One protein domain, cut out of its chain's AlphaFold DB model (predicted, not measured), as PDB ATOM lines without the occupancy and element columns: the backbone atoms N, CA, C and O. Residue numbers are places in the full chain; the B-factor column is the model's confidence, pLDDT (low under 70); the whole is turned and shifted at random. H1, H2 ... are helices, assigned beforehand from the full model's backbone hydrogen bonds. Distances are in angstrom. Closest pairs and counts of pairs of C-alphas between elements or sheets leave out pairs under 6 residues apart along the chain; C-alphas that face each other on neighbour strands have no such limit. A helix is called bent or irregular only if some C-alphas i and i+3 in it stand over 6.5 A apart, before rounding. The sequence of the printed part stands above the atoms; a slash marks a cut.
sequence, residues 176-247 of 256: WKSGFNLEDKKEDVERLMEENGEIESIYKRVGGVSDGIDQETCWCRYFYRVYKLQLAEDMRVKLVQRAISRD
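Overview. This is residues 176 to 247 of the 256 residues of the protein "BSD domain-containing protein 1-like" of Gossypium hirsutum (UniProt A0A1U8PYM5). One long straight helix, H4, makes most of the length of the model; three shorter helices, H1, H2 and H3, form a loose, open arc round its first part, with residues 208 to 214 standing free near its first end, and residues 228 to 247, of which 228 to 245 belong to H4, stick out as a long bare arm. H2 and H3 meet at a corner beside their link, and the arc comes near H4 with few close contacts. The printed part has 72 residues with four named helices, in the order H1, H2, H3, H4, and no named strand, and its class is all helix. It is only just loose, close to extended, with a radius of gyration of the C-alphas of 16.6 A, and the C-alphas span 55 by 28 by 22 A, the arm making much of the length.

Arrangement. Start at Trp 176, where H1, residues 176 to 179, is close but not clearly touching H4, residues 215 to 245; their closest C-alphas, those of Lys 177 and Cys 220, are 7.2 A apart. Go on to H2, residues 183 to 195, which is apart from H1 and near H4, with 7 pairs of C-alphas within 10 A. Next comes H3, residues 197 to 209, which only just touches H2, and only at the corner, with 3 pairs of C-alphas within 8 A. Look there at the C-alphas of Met 193 and Glu 200, the closest of the two helices, 5.3 A apart. H2 and H3 run opposite ways at a steep tilt of 67 degrees, only just short of about perpendicular. H3 is close but not clearly touching H4, with the closest C-alphas, those of Gly 207 and Gln 215, 7.3 A apart. These two run opposite ways at a steep tilt of 42 degrees. H1 and H3 are apart. In H3 and H4 every O i to N i+4 pair is within hydrogen-bond range, in H2 7 of 9 are, and H1 is too short for such a pair.

Along the chain. Find C-alpha 176 at (131.543, 153.931, 182.557), where H1 begins. H2 runs 19.2 A from C-alpha 183 to C-alpha 195; it is irregular, with C-alphas 184 and 187 7.5 A apart. H3 begins at C-alpha 197, (157.431, 152.918, 172.981), and measures 17.7 A. H4 runs 45.0 A from C-alpha 215 to C-alpha 245 at (140.494, 173.348, 206.138).

Size, cuts and confidence. The farthest C-alphas, those of Val 209 and Asp 247, are 55.7 A apart. Residues 208 to 214 stand free, as do residues 228 to 247; the body without them has 45 residues and spans 29 by 19 by 16 A. The three links are tight, and the printed part has no cut. The mean pLDDT of the printed part is 82.3, and residues 207 to 213 and 246 to 247 are under 70.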
ATOM      1  N   TRP A 176     130.562 152.967 183.051       93.75
ATOM      2  CA  TRP A 176     131.543 153.931 182.557       93.75
ATOM      3  C   TRP A 176     131.663 153.878 181.030       93.75
ATOM      4  O   TRP A 176     131.549 154.909 180.373       93.75
ATOM      5  N   LYS A 177     131.776 152.673 180.457       90.56
ATOM      6  CA  LYS A 177     131.889 152.436 179.012       90.56
ATOM      7  C   LYS A 177     130.689 152.992 178.244       90.56
ATOM      8  O   LYS A 177     130.850 153.452 177.125       90.56
ATOM      9  N   SER A 178     129.502 153.007 178.853       91.50
ATOM     10  CA  SER A 178     128.289 153.559 178.229       91.50
ATOM     11  C   SER A 178     128.329 155.085 178.057       91.50
ATOM     12  O   SER A 178     127.594 155.614 177.230       91.50
ATOM     13  N   GLY A 179     129.154 155.792 178.838       89.00
ATOM     14  CA  GLY A 179     129.401 157.231 178.698       89.00
ATOM     15  C   GLY A 179     130.787 157.568 178.146       89.00
ATOM     16  O   GLY A 179     131.121 158.743 178.030       89.00
ATOM     17  N   PHE A 180     131.602 156.557 177.840       91.38
ATOM     18  CA  PHE A 180     132.948 156.723 177.314       91.38
ATOM     19  C   PHE A 180     132.939 156.579 175.794       91.38
ATOM     20  O   PHE A 180     132.372 155.631 175.255       91.38
ATOM     21  N   ASN A 181     133.614 157.499 175.115       89.88
ATOM     22  CA  ASN A 181     133.805 157.463 173.676       89.88
ATOM     23  C   ASN A 181     135.303 157.419 173.369       89.88
ATOM     24  O   ASN A 181     136.050 158.319 173.754       89.88
ATOM     25  N   LEU A 182     135.741 156.369 172.672       88.62
ATOM     26  CA  LEU A 182     137.146 156.220 172.308       88.62
ATOM     27  C   LEU A 182     137.583 157.237 171.244       88.62
ATOM     28  O   LEU A 182     138.748 157.625 171.245       88.62
ATOM     29  N   GLU A 183     136.683 157.702 170.372       88.25
ATOM     30  CA  GLU A 183     137.047 158.665 169.320       88.25
ATOM     31  C   GLU A 183     137.537 159.987 169.930       88.25
ATOM     32  O   GLU A 183     138.542 160.535 169.483       88.25
ATOM     33  N   ASP A 184     136.928 160.422 171.038       92.06
ATOM     34  CA  ASP A 184     137.339 161.621 171.787       92.06
ATOM     35  C   ASP A 184     138.734 161.465 172.424       92.06
ATOM     36  O   ASP A 184     139.350 162.436 172.859       92.06
ATOM     37  N   LYS A 185     139.235 160.226 172.500       90.25
ATOM     38  CA  LYS A 185     140.529 159.846 173.074       90.25
ATOM     39  C   LYS A 185     141.554 159.401 172.044       90.25
ATOM     40  O   LYS A 185     142.659 159.011 172.415       90.25
ATOM     41  N   LYS A 186     141.241 159.501 170.756       87.81
ATOM     42  CA  LYS A 186     142.133 159.077 169.677       87.81
ATOM     43  C   LYS A 186     143.451 159.853 169.641       87.81
ATOM     44  O   LYS A 186     144.499 159.239 169.475       87.81
ATOM     45  N   GLU A 187     143.410 161.167 169.861       90.88
ATOM     46  CA  GLU A 187     144.620 162.002 169.949       90.88
ATOM     47  C   GLU A 187     145.493 161.614 171.152       90.88
ATOM     48  O   GLU A 187     146.719 161.568 171.055       90.88
ATOM     49  N   ASP A 188     144.866 161.286 172.288       89.62
ATOM     50  CA  ASP A 188     145.571 160.799 173.478       89.62
ATOM     51  C   ASP A 188     146.230 159.437 173.201       89.62
ATOM     52  O   ASP A 188     147.363 159.203 173.615       89.62
ATOM     53  N   VAL A 189     145.550 158.547 172.470       88.88
ATOM     54  CA  VAL A 189     146.090 157.245 172.046       88.88
ATOM     55  C   VAL A 189     147.304 157.411 171.130       88.88
ATOM     56  O   VAL A 189     148.322 156.754 171.352       88.88
ATOM     57  N   GLU A 190     147.214 158.283 170.126       89.00
ATOM     58  CA  GLU A 190     148.316 158.570 169.200       89.00
ATOM     59  C   GLU A 190     149.525 159.139 169.950       89.00
ATOM     60  O   GLU A 190     150.632 158.615 169.835       89.00
ATOM     61  N   ARG A 191     149.297 160.111 170.838       88.56
ATOM     62  CA  ARG A 191     150.338 160.666 171.710       88.56
ATOM     63  C   ARG A 191     151.004 159.592 172.573       88.56
ATOM     64  O   ARG A 191     152.226 159.543 172.657       88.56
ATOM     65  N   LEU A 192     150.221 158.721 173.214       88.69
ATOM     66  CA  LEU A 192     150.749 157.648 174.066       88.69
ATOM     67  C   LEU A 192     151.607 156.652 173.277       88.69
ATOM     68  O   LEU A 192     152.620 156.182 173.794       88.69
ATOM     69  N   MET A 193     151.212 156.349 172.040       84.44
ATOM     70  CA  MET A 193     151.968 155.494 171.124       84.44
ATOM     71  C   MET A 193     153.311 156.118 170.721       84.44
ATOM     72  O   MET A 193     154.313 155.409 170.648       84.44
ATOM     73  N   GLU A 194     153.352 157.433 170.494       86.38
ATOM     74  CA  GLU A 194     154.574 158.154 170.118       86.38
ATOM     75  C   GLU A 194     155.521 158.394 171.303       86.38
ATOM     76  O   GLU A 194     156.739 158.245 171.184       86.38
ATOM     77  N   GLU A 195     154.973 158.778 172.458       81.94
ATOM     78  CA  GLU A 195     155.752 159.162 173.638       81.94
ATOM     79  C   GLU A 195     156.274 157.952 174.420       81.94
ATOM     80  O   GLU A 195     157.331 158.033 175.056       81.94
ATOM     81  N   ASN A 196     155.550 156.830 174.388       79.50
ATOM     82  CA  ASN A 196     155.874 155.649 175.171       79.50
ATOM     83  C   ASN A 196     155.956 154.387 174.299       79.50
ATOM     84  O   ASN A 196     155.002 153.619 174.167       79.50
ATOM     85  N   GLY A 197     157.155 154.121 173.775       80.69
ATOM     86  CA  GLY A 197     157.431 152.918 172.981       80.69
ATOM     87  C   GLY A 197     157.193 151.593 173.726       80.69
ATOM     88  O   GLY A 197     157.041 150.552 173.085       80.69
ATOM     89  N   GLU A 198     157.113 151.600 175.063       80.88
ATOM     90  CA  GLU A 198     156.728 150.410 175.831       80.88
ATOM     91  C   GLU A 198     155.242 150.087 175.658       80.88
ATOM     92  O   GLU A 198     154.912 148.921 175.438       80.88
ATOM     93  N   ILE A 199     154.365 151.100 175.659       84.31
ATOM     94  CA  ILE A 199     152.928 150.926 175.383       84.31
ATOM     95  C   ILE A 199     152.744 150.341 173.988       84.31
ATOM     96  O   ILE A 199     152.002 149.375 173.823       84.31
ATOM     97  N   GLU A 200     153.446 150.876 172.986       82.06
ATOM     98  CA  GLU A 200     153.375 150.364 171.615       82.06
ATOM     99  C   GLU A 200     153.816 148.888 171.546       82.06
ATOM    100  O   GLU A 200     153.159 148.057 170.915       82.06
ATOM    101  N   SER A 201     154.906 148.533 172.234       82.06
ATOM    102  CA  SER A 201     155.419 147.160 172.304       82.06
ATOM    103  C   SER A 201     154.448 146.202 173.007       82.06
ATOM    104  O   SER A 201     154.203 145.096 172.515       82.06
ATOM    105  N   ILE A 202     153.861 146.618 174.134       82.81
ATOM    106  CA  ILE A 202     152.863 145.843 174.882       82.81
ATOM    107  C   ILE A 202     151.604 145.666 174.037       82.81
ATOM    108  O   ILE A 202     151.133 144.544 173.872       82.81
ATOM    109  N   TYR A 203     151.112 146.741 173.429       76.94
ATOM    110  CA  TYR A 203     149.942 146.715 172.564       76.94
ATOM    111  C   TYR A 203     150.142 145.785 171.362       76.94
ATOM    112  O   TYR A 203     149.290 144.944 171.088       76.94
ATOM    113  N   LYS A 204     151.296 145.849 170.683       79.00
ATOM    114  CA  LYS A 204     151.640 144.915 169.595       79.00
ATOM    115  C   LYS A 204     151.768 143.473 170.080       79.00
ATOM    116  O   LYS A 204     151.488 142.558 169.317       79.00
ATOM    117  N   ARG A 205     152.186 143.241 171.326       77.06
ATOM    118  CA  ARG A 205     152.262 141.894 171.908       77.06
ATOM    119  C   ARG A 205     150.877 141.338 172.236       77.06
ATOM    120  O   ARG A 205     150.618 140.179 171.931       77.06
ATOM    121  N   VAL A 206     150.004 142.159 172.814       71.50
ATOM    122  CA  VAL A 206     148.615 141.797 173.133       71.50
ATOM    123  C   VAL A 206     147.819 141.600 171.842       71.50
ATOM    124  O   VAL A 206     147.298 140.517 171.610       71.50
ATOM    125  N   GLY A 207     147.823 142.590 170.947       61.69
ATOM    126  CA  GLY A 207     147.083 142.555 169.683       61.69
ATOM    127  C   GLY A 207     147.712 141.698 168.579       61.69
ATOM    128  O   GLY A 207     147.020 141.307 167.644       61.69
ATOM    129  N   GLY A 208     149.011 141.394 168.653       59.75
ATOM    130  CA  GLY A 208     149.728 140.643 167.615       59.75
ATOM    131  C   GLY A 208     149.900 139.149 167.891       59.75
ATOM    132  O   GLY A 208     150.228 138.415 166.962       59.75
ATOM    133  N   VAL A 209     149.711 138.683 169.135       52.41
ATOM    134  CA  VAL A 209     149.992 137.280 169.503       52.41
ATOM    135  C   VAL A 209     148.818 136.570 170.188       52.41
ATOM    136  O   VAL A 209     148.771 135.345 170.114       52.41
ATOM    137  N   SER A 210     147.842 137.265 170.783       52.03
ATOM    138  CA  SER A 210     146.802 136.586 171.570       52.03
ATOM    139  C   SER A 210     145.394 137.165 171.371       52.03
ATOM    140  O   SER A 210     145.078 138.257 171.824       52.03
ATOM    141  N   ASP A 211     144.526 136.346 170.772       52.34
ATOM    142  CA  ASP A 211     143.140 136.155 171.232       52.34
ATOM    143  C   ASP A 211     142.023 137.132 170.816       52.34
ATOM    144  O   ASP A 211     141.098 137.358 171.582       52.34
ATOM    145  N   GLY A 212     142.023 137.681 169.596       56.28
ATOM    146  CA  GLY A 212     140.791 138.246 168.997       56.28
ATOM    147  C   GLY A 212     140.117 139.399 169.765       56.28
ATOM    148  O   GLY A 212     138.975 139.746 169.460       56.28
ATOM    149  N   ILE A 213     140.804 139.985 170.748       63.84
ATOM    150  CA  ILE A 213     140.333 141.138 171.509       63.84
ATOM    151  C   ILE A 213     140.393 142.345 170.582       63.84
ATOM    152  O   ILE A 213     141.436 142.661 170.009       63.84
ATOM    153  N   ASP A 214     139.253 143.009 170.429       79.94
ATOM    154  CA  ASP A 214     139.150 144.185 169.583       79.94
ATOM    155  C   ASP A 214     140.015 145.341 170.118       79.94
ATOM    156  O   ASP A 214     140.106 145.568 171.330       79.94
ATOM    157  N   GLN A 215     140.637 146.088 169.203       78.69
ATOM    158  CA  GLN A 215     141.506 147.227 169.513       78.69
ATOM    159  C   GLN A 215     140.808 148.244 170.424       78.69
ATOM    160  O   GLN A 215     141.426 148.780 171.348       78.69
ATOM    161  N   GLU A 216     139.518 148.487 170.197       85.44
ATOM    162  CA  GLU A 216     138.714 149.387 171.014       85.44
ATOM    163  C   GLU A 216     138.637 148.890 172.461       85.44
ATOM    164  O   GLU A 216     138.753 149.670 173.407       85.44
ATOM    165  N   THR A 217     138.506 147.575 172.652       87.00
ATOM    166  CA  THR A 217     138.399 146.951 173.976       87.00
ATOM    167  C   THR A 217     139.685 147.097 174.782       87.00
ATOM    168  O   THR A 217     139.611 147.439 175.965       87.00
ATOM    169  N   CYS A 218     140.853 146.920 174.158       87.69
ATOM    170  CA  CYS A 218     142.147 147.144 174.811       87.69
ATOM    171  C   CYS A 218     142.266 148.579 175.345       87.69
ATOM    172  O   CYS A 218     142.642 148.795 176.499       87.69
ATOM    173  N   TRP A 219     141.893 149.567 174.529       90.12
ATOM    174  CA  TRP A 219     141.963 150.971 174.930       90.12
ATOM    175  C   TRP A 219     140.900 151.354 175.953       90.12
ATOM    176  O   TRP A 219     141.205 152.086 176.893       90.12
ATOM    177  N   CYS A 220     139.686 150.815 175.845       90.69
ATOM    178  CA  CYS A 220     138.646 151.020 176.853       90.69
ATOM    179  C   CYS A 220     139.103 150.534 178.230       90.69
ATOM    180  O   CYS A 220     138.902 151.232 179.221       90.69
ATOM    181  N   ARG A 221     139.755 149.368 178.305       90.62
ATOM    182  CA  ARG A 221     140.300 148.835 179.561       90.62
ATOM    183  C   ARG A 221     141.406 149.726 180.123       90.62
ATOM    184  O   ARG A 221     141.359 150.067 181.303       90.62
ATOM    185  N   TYR A 222     142.327 150.183 179.275       91.56
ATOM    186  CA  TYR A 222     143.359 151.142 179.671       91.56
ATOM    187  C   TYR A 222     142.757 152.432 180.248       91.56
ATOM    188  O   TYR A 222     143.044 152.793 181.390       91.56
ATOM    189  N   PHE A 223     141.877 153.105 179.502       93.19
ATOM    190  CA  PHE A 223     141.274 154.362 179.948       93.19
ATOM    191  C   PHE A 223     140.394 154.181 181.183       93.19
ATOM    192  O   PHE A 223     140.340 155.079 182.021       93.19
ATOM    193  N   TYR A 224     139.773 153.015 181.352       93.06
ATOM    194  CA  TYR A 224     139.055 152.693 182.575       93.06
ATOM    195  C   TYR A 224     139.988 152.595 183.788       93.06
ATOM    196  O   TYR A 224     139.705 153.188 184.828       93.06
ATOM    197  N   ARG A 225     141.135 151.912 183.664       91.56
ATOM    198  CA  ARG A 225     142.140 151.841 184.742       91.56
ATOM    199  C   ARG A 225     142.680 153.231 185.092       91.56
ATOM    200  O   ARG A 225     142.805 153.554 186.272       91.56
ATOM    201  N   VAL A 226     142.924 154.077 184.089       92.38
ATOM    202  CA  VAL A 226     143.322 155.482 184.295       92.38
ATOM    203  C   VAL A 226     142.213 156.287 184.982       92.38
ATOM    204  O   VAL A 226     142.490 157.029 185.921       92.38
ATOM    205  N   TYR A 227     140.950 156.103 184.591       92.06
ATOM    206  CA  TYR A 227     139.801 156.740 185.238       92.06
ATOM    207  C   TYR A 227     139.671 156.337 186.715       92.06
ATOM    208  O   TYR A 227     139.490 157.196 187.578       92.06
ATOM    209  N   LYS A 228     139.817 155.046 187.038       91.38
ATOM    210  CA  LYS A 228     139.808 154.560 188.428       91.38
ATOM    211  C   LYS A 228     140.959 155.153 189.239       91.38
ATOM    212  O   LYS A 228     140.753 155.538 190.389       91.38
ATOM    213  N   LEU A 229     142.144 155.267 188.636       90.75
ATOM    214  CA  LEU A 229     143.291 155.928 189.253       90.75
ATOM    215  C   LEU A 229     142.996 157.408 189.546       90.75
ATOM    216  O   LEU A 229     143.275 157.880 190.645       90.75
ATOM    217  N   GLN A 230     142.387 158.122 188.598       89.12
ATOM    218  CA  GLN A 230     141.997 159.521 188.777       89.12
ATOM    219  C   GLN A 230     140.956 159.686 189.889       89.12
ATOM    220  O   GLN A 230     141.127 160.529 190.763       89.12
ATOM    221  N   LEU A 231     139.931 158.830 189.924       90.88
ATOM    222  CA  LEU A 231     138.915 158.851 190.977       90.88
ATOM    223  C   LEU A 231     139.528 158.632 192.370       90.88
ATOM    224  O   LEU A 231     139.147 159.301 193.332       90.88
ATOM    225  N   ALA A 232     140.487 157.710 192.485       88.56
ATOM    226  CA  ALA A 232     141.208 157.463 193.730       88.56
ATOM    227  C   ALA A 232     142.039 158.680 194.171       88.56
ATOM    228  O   ALA A 232     142.042 159.027 195.355       88.56
ATOM    229  N   GLU A 233     142.703 159.353 193.229       85.88
ATOM    230  CA  GLU A 233     143.481 160.558 193.518       85.88
ATOM    231  C   GLU A 233     142.581 161.741 193.907       85.88
ATOM    232  O   GLU A 233     142.871 162.420 194.890       85.88
ATOM    233  N   ASP A 234     141.437 161.934 193.246       85.50
ATOM    234  CA  ASP A 234     140.471 162.984 193.598       85.50
ATOM    235  C   ASP A 234     139.923 162.806 195.020       85.50
ATOM    236  O   ASP A 234     139.780 163.775 195.771       85.50
ATOM    237  N   MET A 235     139.632 161.565 195.426       84.81
ATOM    238  CA  MET A 235     139.230 161.263 196.804       84.81
ATOM    239  C   MET A 235     140.342 161.611 197.798       84.81
ATOM    240  O   MET A 235     140.066 162.186 198.853       84.81
ATOM    241  N   ARG A 236     141.601 161.314 197.455       86.12
ATOM    242  CA  ARG A 236     142.762 161.651 198.285       86.12
ATOM    243  C   ARG A 236     142.926 163.161 198.420       86.12
ATOM    244  O   ARG A 236     143.115 163.646 199.531       86.12
ATOM    245  N   VAL A 237     142.828 163.905 197.320       85.06
ATOM    246  CA  VAL A 237     142.936 165.369 197.319       85.06
ATOM    247  C   VAL A 237     141.822 165.990 198.160       85.06
ATOM    248  O   VAL A 237     142.114 166.825 199.010       85.06
ATOM    249  N   LYS A 238     140.573 165.525 198.019       87.38
ATOM    250  CA  LYS A 238     139.445 165.988 198.848       87.38
ATOM    251  C   LYS A 238     139.657 165.710 200.335       87.38
ATOM    252  O   LYS A 238     139.338 166.555 201.167       87.38
ATOM    253  N   LEU A 239     140.198 164.542 200.676       83.25
ATOM    254  CA  LEU A 239     140.509 164.197 202.062       83.25
ATOM    255  C   LEU A 239     141.601 165.110 202.634       83.25
ATOM    256  O   LEU A 239     141.457 165.610 203.746       83.25
ATOM    257  N   VAL A 240     142.657 165.357 201.857       86.38
ATOM    258  CA  VAL A 240     143.740 166.277 202.229       86.38
ATOM    259  C   VAL A 240     143.205 167.696 202.406       86.38
ATOM    260  O   VAL A 240     143.500 168.328 203.412       86.38
ATOM    261  N   GLN A 241     142.366 168.176 201.488       79.50
ATOM    262  CA  GLN A 241     141.762 169.503 201.579       79.50
ATOM    263  C   GLN A 241     140.886 169.644 202.828       79.50
ATOM    264  O   GLN A 241     141.017 170.625 203.547       79.50
ATOM    265  N   ARG A 242     140.050 168.644 203.141       80.25
ATOM    266  CA  ARG A 242     139.245 168.645 204.372       80.25
ATOM    267  C   ARG A 242     140.107 168.653 205.635       80.25
ATOM    268  O   ARG A 242     139.715 169.270 206.616       80.25
ATOM    269  N   ALA A 243     141.229 167.936 205.636       74.56
ATOM    270  CA  ALA A 243     142.138 167.924 206.777       74.56
ATOM    271  C   ALA A 243     142.783 169.299 206.998       74.56
ATOM    272  O   ALA A 243     142.855 169.732 208.136       74.56
ATOM    273  N   ILE A 244     143.175 169.987 205.921       78.50
ATOM    274  CA  ILE A 244     143.776 171.326 205.991       78.50
ATOM    275  C   ILE A 244     142.733 172.369 206.414       78.50
ATOM    276  O   ILE A 244     142.990 173.144 207.322       78.50
ATOM    277  N   SER A 245     141.535 172.359 205.818       72.31
ATOM    278  CA  SER A 245     140.494 173.348 206.138       72.31
ATOM    279  C   SER A 245     139.924 173.224 207.553       72.31
ATOM    280  O   SER A 245     139.376 174.196 208.052       72.31
ATOM    281  N   ARG A 246     140.041 172.053 208.196       52.88
ATOM    282  CA  ARG A 246     139.591 171.864 209.582       52.88
ATOM    283  C   ARG A 246     140.513 172.534 210.609       52.88
ATOM    284  O   ARG A 246     140.065 172.796 211.714       52.88
ATOM    285  N   ASP A 247     141.760 172.828 210.250       52.41
ATOM    286  CA  ASP A 247     142.723 173.469 211.156       52.41
ATOM    287  C   ASP A 247     142.640 175.014 211.117       52.41
ATOM    288  O   ASP A 247     143.248 175.678 211.954       52.41
TER     289      ASP A 247